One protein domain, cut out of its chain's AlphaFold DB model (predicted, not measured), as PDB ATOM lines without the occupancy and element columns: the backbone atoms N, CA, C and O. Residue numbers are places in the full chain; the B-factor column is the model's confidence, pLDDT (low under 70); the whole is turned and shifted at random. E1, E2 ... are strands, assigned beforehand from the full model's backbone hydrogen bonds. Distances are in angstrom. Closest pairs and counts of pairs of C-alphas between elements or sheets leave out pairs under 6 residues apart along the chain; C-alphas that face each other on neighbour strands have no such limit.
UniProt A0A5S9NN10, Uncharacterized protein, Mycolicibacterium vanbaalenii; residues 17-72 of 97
ATOM      1  N   ARG A  17     315.825 278.267 390.305       97.44
ATOM      2  CA  ARG A  17     314.500 278.256 389.672       97.44
ATOM      3  C   ARG A  17     314.041 279.690 389.404       97.44
ATOM      4  O   ARG A  17     314.062 280.513 390.315       97.44
ATOM      5  N   TYR A  18     313.585 279.953 388.185       96.31
ATOM      6  CA  TYR A  18     313.114 281.257 387.731       96.31
ATOM      7  C   TYR A  18     311.741 281.142 387.077       96.31
ATOM      8  O   TYR A  18     311.518 280.250 386.259       96.31
ATOM      9  N   ASP A  19     310.854 282.082 387.389       96.81
ATOM     10  CA  ASP A  19     309.609 282.284 386.653       96.81
ATOM     11  C   ASP A  19     309.823 283.413 385.646       96.81
ATOM     12  O   ASP A  19     310.014 284.578 386.003       96.81
ATOM     13  N   VAL A  20     309.862 283.044 384.370       95.50
ATOM     14  CA  VAL A  20     310.099 283.963 383.260       95.50
ATOM     15  C   VAL A  20     308.758 284.373 382.683       95.50
ATOM     16  O   VAL A  20     307.960 283.525 382.292       95.50
ATOM     17  N   GLN A  21     308.538 285.680 382.582       95.50
ATOM     18  CA  GLN A  21     307.373 286.248 381.921       95.50
ATOM     19  C   GLN A  21     307.824 287.152 380.778       95.50
ATOM     20  O   GLN A  21     308.634 288.057 380.973       95.50
ATOM     21  N   VAL A  22     307.267 286.925 379.590       95.06
ATOM     22  CA  VAL A  22     307.536 287.727 378.393       95.06
ATOM     23  C   VAL A  22     306.232 288.314 377.876       95.06
ATOM     24  O   VAL A  22     305.199 287.646 377.837       95.06
ATOM     25  N   PHE A  23     306.274 289.585 377.496       95.12
ATOM     26  CA  PHE A  23     305.186 290.281 376.825       95.12
ATOM     27  C   PHE A  23     305.760 291.391 375.952       95.12
ATOM     28  O   PHE A  23     306.841 291.913 376.228       95.12
ATOM     29  N   VAL A  24     305.012 291.772 374.924       93.12
ATOM     30  CA  VAL A  24     305.372 292.885 374.049       93.12
ATOM     31  C   VAL A  24     304.609 294.128 374.513       93.12
ATOM     32  O   VAL A  24     303.378 294.073 374.607       93.12
ATOM     33  N   PRO A  25     305.298 295.237 374.843       92.50
ATOM     34  CA  PRO A  25     304.626 296.491 375.147       92.50
ATOM     35  C   PRO A  25     303.947 297.039 373.885       92.50
ATOM     36  O   PRO A  25     304.550 297.072 372.812       92.50
ATOM     37  N   TYR A  26     302.692 297.463 374.007       88.50
ATOM     38  CA  TYR A  26     301.906 298.013 372.897       88.50
ATOM     39  C   TYR A  26     300.972 299.128 373.393       88.50
ATOM     40  O   TYR A  26     300.913 299.380 374.592       88.50
ATOM     41  N   LEU A  27     300.266 299.833 372.500       89.75
ATOM     42  CA  LEU A  27     299.380 300.931 372.915       89.75
ATOM     43  C   LEU A  27     298.105 300.394 373.587       89.75
ATOM     44  O   LEU A  27     297.830 300.705 374.743       89.75
ATOM     45  N   ILE A  28     297.340 299.560 372.875       87.75
ATOM     46  CA  ILE A  28     296.140 298.883 373.386       87.75
ATOM     47  C   ILE A  28     296.065 297.485 372.743       87.75
ATOM     48  O   ILE A  28     295.966 297.404 371.518       87.75
ATOM     49  N   PRO A  29     296.087 296.389 373.527       89.38
ATOM     50  CA  PRO A  29     296.313 296.346 374.973       89.38
ATOM     51  C   PRO A  29     297.788 296.632 375.337       89.38
ATOM     52  O   PRO A  29     298.672 296.280 374.562       89.38
ATOM     53  N   PRO A  30     298.097 297.187 376.527       92.25
ATOM     54  CA  PRO A  30     299.471 297.537 376.915       92.25
ATOM     55  C   PRO A  30     300.472 296.377 376.962       92.25
ATOM     56  O   PRO A  30     301.680 296.587 376.876       92.25
ATOM     57  N   ARG A  31     299.977 295.147 377.145       94.06
ATOM     58  CA  ARG A  31     300.781 293.926 377.269       94.06
ATOM     59  C   ARG A  31     300.225 292.873 376.323       94.06
ATOM     60  O   ARG A  31     299.246 292.202 376.641       94.06
ATOM     61  N   VAL A  32     300.848 292.745 375.160       94.81
ATOM     62  CA  VAL A  32     300.451 291.783 374.131       94.81
ATOM     63  C   VAL A  32     301.207 290.479 374.329       94.81
ATOM     64  O   VAL A  32     302.402 290.476 374.631       94.81
ATOM     65  N   GLY A  33     300.505 289.361 374.136       95.06
ATOM     66  CA  GLY A  33     301.140 288.053 374.063       95.06
ATOM     67  C   GLY A  33     301.836 287.628 375.346       95.06
ATOM     68  O   GLY A  33     302.895 287.013 375.267       95.06
ATOM     69  N   VAL A  34     301.265 287.946 376.511       96.31
ATOM     70  CA  VAL A  34     301.805 287.506 377.805       96.31
ATOM     71  C   VAL A  34     301.984 285.986 377.797       96.31
ATOM     72  O   VAL A  34     301.057 285.253 377.436       96.31
ATOM     73  N   ALA A  35     303.177 285.530 378.168       96.94
ATOM     74  CA  ALA A  35     303.533 284.124 378.290       96.94
ATOM     75  C   ALA A  35     304.433 283.917 379.511       96.94
ATOM     76  O   ALA A  35     305.344 284.712 379.747       96.94
ATOM     77  N   ASP A  36     304.172 282.844 380.252       96.69
ATOM     78  CA  ASP A  36     304.864 282.489 381.488       96.69
ATOM     79  C   ASP A  36     305.550 281.134 381.314       96.69
ATOM     80  O   ASP A  36     304.983 280.225 380.702       96.69
ATOM     81  N   TYR A  37     306.755 280.985 381.858       97.50
ATOM     82  CA  TYR A  37     307.484 279.725 381.849       97.50
ATOM     83  C   TYR A  37     308.397 279.612 383.070       97.50
ATOM     84  O   TYR A  37     309.235 280.481 383.315       97.50
ATOM     85  N   THR A  38     308.266 278.520 383.820       97.94
ATOM     86  CA  THR A  38     309.185 278.201 384.915       97.94
ATOM     87  C   THR A  38     310.379 277.429 384.366       97.94
ATOM     88  O   THR A  38     310.220 276.359 383.779       97.94
ATOM     89  N   VAL A  39     311.584 277.931 384.612       96.56
ATOM     90  CA  VAL A  39     312.842 277.296 384.213       96.56
ATOM     91  C   VAL A  39     313.719 277.011 385.427       96.56
ATOM     92  O   VAL A  39     313.757 277.788 386.378       96.56
ATOM     93  N   VAL A  40     314.435 275.888 385.397       97.00
ATOM     94  CA  VAL A  40     315.468 275.545 386.381       97.00
ATOM     95  C   VAL A  40     316.816 275.534 385.669       97.00
ATOM     96  O   VAL A  40     316.995 274.804 384.696       97.00
ATOM     97  N   VAL A  41     317.744 276.361 386.143       96.75
ATOM     98  CA  VAL A  41     319.100 276.508 385.607       96.75
ATOM     99  C   VAL A  41     320.074 275.792 386.537       96.75
ATOM    100  O   VAL A  41     320.190 276.154 387.709       96.75
ATOM    101  N   HIS A  42     320.778 274.779 386.032       96.19
ATOM    102  CA  HIS A  42     321.838 274.096 386.776       96.19
ATOM    103  C   HIS A  42     323.199 274.798 386.589       96.19
ATOM    104  O   HIS A  42     323.382 275.543 385.622       96.19
ATOM    105  N   PRO A  43     324.186 274.578 387.484       96.19
ATOM    106  CA  PRO A  43     325.530 275.136 387.326       96.19
ATOM    107  C   PRO A  43     326.158 274.794 385.968       96.19
ATOM    108  O   PRO A  43     326.196 273.634 385.572       96.19
ATOM    109  N   GLY A  44     326.647 275.814 385.252       94.44
ATOM    110  CA  GLY A  44     327.271 275.663 383.930       94.44
ATOM    111  C   GLY A  44     326.301 275.366 382.777       94.44
ATOM    112  O   GLY A  44     326.747 275.187 381.646       94.44
ATOM    113  N   GLN A  45     324.991 275.318 383.035       94.94
ATOM    114  CA  GLN A  45     323.984 275.040 382.017       94.94
ATOM    115  C   GLN A  45     323.528 276.320 381.310       94.94
ATOM    116  O   GLN A  45     323.170 277.307 381.949       94.94
ATOM    117  N   PHE A  46     323.425 276.250 379.983       93.19
ATOM    118  CA  PHE A  46     322.634 277.192 379.194       93.19
ATOM    119  C   PHE A  46     321.238 276.615 378.963       93.19
ATOM    120  O   PHE A  46     321.103 275.483 378.495       93.19
ATOM    121  N   VAL A  47     320.198 277.387 379.286       95.75
ATOM    122  CA  VAL A  47     318.812 277.030 378.961       95.75
ATOM    123  C   VAL A  47     318.302 277.964 377.878       95.75
ATOM    124  O   VAL A  47     318.234 279.175 378.076       95.75
ATOM    125  N   GLU A  48     317.948 277.397 376.730       95.81
ATOM    126  CA  GLU A  48     317.372 278.150 375.621       95.81
ATOM    127  C   GLU A  48     315.846 278.183 375.746       95.81
ATOM    128  O   GLU A  48     315.194 277.148 375.896       95.81
ATOM    129  N   LEU A  49     315.284 279.390 375.681       96.50
ATOM    130  CA  LEU A  49     313.850 279.635 375.610       96.50
ATOM    131  C   LEU A  49     313.564 280.455 374.354       96.50
ATOM    132  O   LEU A  49     314.240 281.445 374.079       96.50
ATOM    133  N   GLU A  50     312.541 280.060 373.613       97.44
ATOM    134  CA  GLU A  50     312.002 280.805 372.486       97.44
ATOM    135  C   GLU A  50     310.661 281.414 372.892       97.44
ATOM    136  O   GLU A  50     309.826 280.760 373.516       97.44
ATOM    137  N   TYR A  51     310.455 282.675 372.525       96.62
ATOM    138  CA  TYR A  51     309.172 283.350 372.642       96.62
ATOM    139  C   TYR A  51     308.566 283.553 371.254       96.62
ATOM    140  O   TYR A  51     309.237 284.055 370.350       96.62
ATOM    141  N   LYS A  52     307.279 283.235 371.098       96.00
ATOM    142  CA  LYS A  52     306.484 283.615 369.925       96.00
ATOM    143  C   LYS A  52     305.295 284.468 370.323       96.00
ATOM    144  O   LYS A  52     304.451 284.058 371.124       96.00
ATOM    145  N   MET A  53     305.217 285.641 369.698       94.50
ATOM    146  CA  MET A  53     304.052 286.515 369.783       94.50
ATOM    147  C   MET A  53     302.827 285.787 369.208       94.50
ATOM    148  O   MET A  53     302.967 285.078 368.205       94.50
ATOM    149  N   PRO A  54     301.635 285.919 369.812       95.31
ATOM    150  CA  PRO A  54     300.431 285.357 369.227       95.31
ATOM    151  C   PRO A  54     300.118 286.042 367.903       95.31
ATOM    152  O   PRO A  54     300.383 287.231 367.727       95.31
ATOM    153  N   LEU A  55     299.471 285.315 366.997       94.81
ATOM    154  CA  LEU A  55     298.958 285.935 365.778       94.81
ATOM    155  C   LEU A  55     297.724 286.807 366.059       94.81
ATOM    156  O   LEU A  55     297.456 287.763 365.341       94.81
ATOM    157  N   TRP A  56     296.983 286.496 367.126       93.94
ATOM    158  CA  TRP A  56     295.854 287.293 367.598       93.94
ATOM    159  C   TRP A  56     296.246 288.094 368.843       93.94
ATOM    160  O   TRP A  56     296.613 287.512 369.862       93.94
ATOM    161  N   VAL A  57     296.141 289.425 368.784       91.75
ATOM    162  CA  VAL A  57     296.692 290.348 369.801       91.75
ATOM    163  C   VAL A  57     296.139 290.128 371.219       91.75
ATOM    164  O   VAL A  57     296.825 290.391 372.204       91.75
ATOM    165  N   PHE A  58     294.919 289.595 371.333       90.75
ATOM    166  CA  PHE A  58     294.272 289.293 372.616       90.75
ATOM    167  C   PHE A  58     294.547 287.870 373.129       90.75
ATOM    168  O   PHE A  58     294.035 287.479 374.174       90.75
ATOM    169  N   SER A  59     295.328 287.067 372.403       93.56
ATOM    170  CA  SER A  59     295.752 285.741 372.855       93.56
ATOM    171  C   SER A  59     297.032 285.807 373.695       93.56
ATOM    172  O   SER A  59     297.778 286.785 373.676       93.56
ATOM    173  N   ARG A  60     297.313 284.729 374.435       95.38
ATOM    174  CA  ARG A  60     298.611 284.530 375.098       95.38
ATOM    175  C   ARG A  60     299.697 284.216 374.078       95.38
ATOM    176  O   ARG A  60     299.409 283.576 373.068       95.38
ATOM    177  N   GLY A  61     300.931 284.626 374.356       96.56
ATOM    178  CA  GLY A  61     302.098 284.186 373.591       96.56
ATOM    179  C   GLY A  61     302.472 282.744 373.916       96.56
ATOM    180  O   GLY A  61     301.871 282.115 374.788       96.56
ATOM    181  N   SER A  62     303.476 282.230 373.215       97.50
ATOM    182  CA  SER A  62     304.077 280.927 373.514       97.50
ATOM    183  C   SER A  62     305.506 281.138 374.000       97.50
ATOM    184  O   SER A  62     306.255 281.880 373.368       97.50
ATOM    185  N   LEU A  63     305.866 280.525 375.127       97.69
ATOM    186  CA  LEU A  63     307.191 280.620 375.737       97.69
ATOM    187  C   LEU A  63     307.614 279.236 376.229       97.69
ATOM    188  O   LEU A  63     306.848 278.564 376.918       97.69
ATOM    189  N   GLY A  64     308.830 278.826 375.883       97.25
ATOM    190  CA  GLY A  64     309.390 277.545 376.308       97.25
ATOM    191  C   GLY A  64     310.582 277.127 375.449       97.25
ATOM    192  O   GLY A  64     311.078 277.940 374.671       97.25
ATOM    193  N   PRO A  65     311.046 275.871 375.549       96.94
ATOM    194  CA  PRO A  65     312.148 275.367 374.734       96.94
ATOM    195  C   PRO A  65     311.817 275.443 373.235       96.94
ATOM    196  O   PRO A  65     310.673 275.160 372.858       96.94
ATOM    197  N   PRO A  66     312.769 275.820 372.365       96.06
ATOM    198  CA  PRO A  66     312.532 275.831 370.926       96.06
ATOM    199  C   PRO A  66     312.312 274.407 370.369       96.06
ATOM    200  O   PRO A  66     312.888 273.450 370.891       96.06
ATOM    201  N   PRO A  67     311.536 274.246 369.277       96.62
ATOM    202  CA  PRO A  67     310.777 275.282 368.584       96.62
ATOM    203  C   PRO A  67     309.392 275.530 369.211       96.62
ATOM    204  O   PRO A  67     308.591 274.607 369.377       96.62
ATOM    205  N   GLN A  68     309.049 276.790 369.468       97.25
ATOM    206  CA  GLN A  68     307.702 277.188 369.880       97.25
ATOM    207  C   GLN A  68     306.749 277.309 368.684       97.25
ATOM    208  O   GLN A  68     307.137 277.628 367.553       97.25
ATOM    209  N   ARG A  69     305.456 277.073 368.928       95.50
ATOM    210  CA  ARG A  69     304.388 277.250 367.931       95.50
ATOM    211  C   ARG A  69     303.759 278.632 368.067       95.50
ATOM    212  O   ARG A  69     303.775 279.226 369.137       95.50
ATOM    213  N   TYR A  70     303.191 279.141 366.979       95.19
ATOM    214  CA  TYR A  70     302.364 280.342 367.054       95.19
ATOM    215  C   TYR A  70     301.022 280.015 367.711       95.19
ATOM    216  O   TYR A  70     300.334 279.074 367.314       95.19
ATOM    217  N   SER A  71     300.640 280.814 368.700       94.94
ATOM    218  CA  SER A  71     299.315 280.787 369.315       94.94
ATOM    219  C   SER A  71     298.344 281.711 368.567       94.94
ATOM    220  O   SER A  71     298.738 282.561 367.766       94.94
ATOM    221  N   GLY A  72     297.041 281.534 368.799       92.81
ATOM    222  CA  GLY A  72     295.999 282.363 368.175       92.81
ATOM    223  C   GLY A  72     295.649 281.993 366.727       92.81
ATOM    224  O   GLY A  72     294.762 282.616 366.152       92.81
TER     225      GLY A  72
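AT A GLANCE: This is residues 17 to 72 of the 97 residues of an uncharacterized protein of Mycolicibacterium vanbaalenii (UniProt A0A5S9NN10). A long, two-stranded hairpin, E1 and E2, makes the length, and a short hairpin, E3 and E4, packs beside its E2 side; after E4, residues 65 to 72 fold back. The 56 printed residues hold four named strands, E1 to E4 in order, in two antiparallel sheets, and no named helix; the class is all strand, with 26 residues in named elements, under half. It is only just loose, close to compact, radius of gyration of the C-alphas 12.4 A, spanning 40 by 20 by 12 A.

HOW THE PARTS SIT: Start at E1, residues 17 to 25, antiparallel to E2, residues 31 to 41, at 161 degrees; N 20 and O 37 are 2.8 A apart. E2 bends by 53 degrees at residue 34. Next, E3, residues 50 to 52, and E4, residues 62 to 64, form an antiparallel hairpin, with N 52 and O 62 2.8 A apart. The closest C-alphas of E2 and E4, Ala 35 and Leu 63, are 5.7 A apart.

IN THESE COORDINATES: Find C-alpha 17 at (314.500, 278.256, 389.672); E1 runs 25.3 A, E2 26.6 A, E3 6.7 A and E4 6.9 A, to C-alpha 64 at (309.390, 277.545, 376.308).

THE WHOLE: The C-alphas farthest apart, Ile 28 and Pro 43, are 40.3 A apart. The printed part has no cut, no link is long, and no printed residue is under 70 in pLDDT.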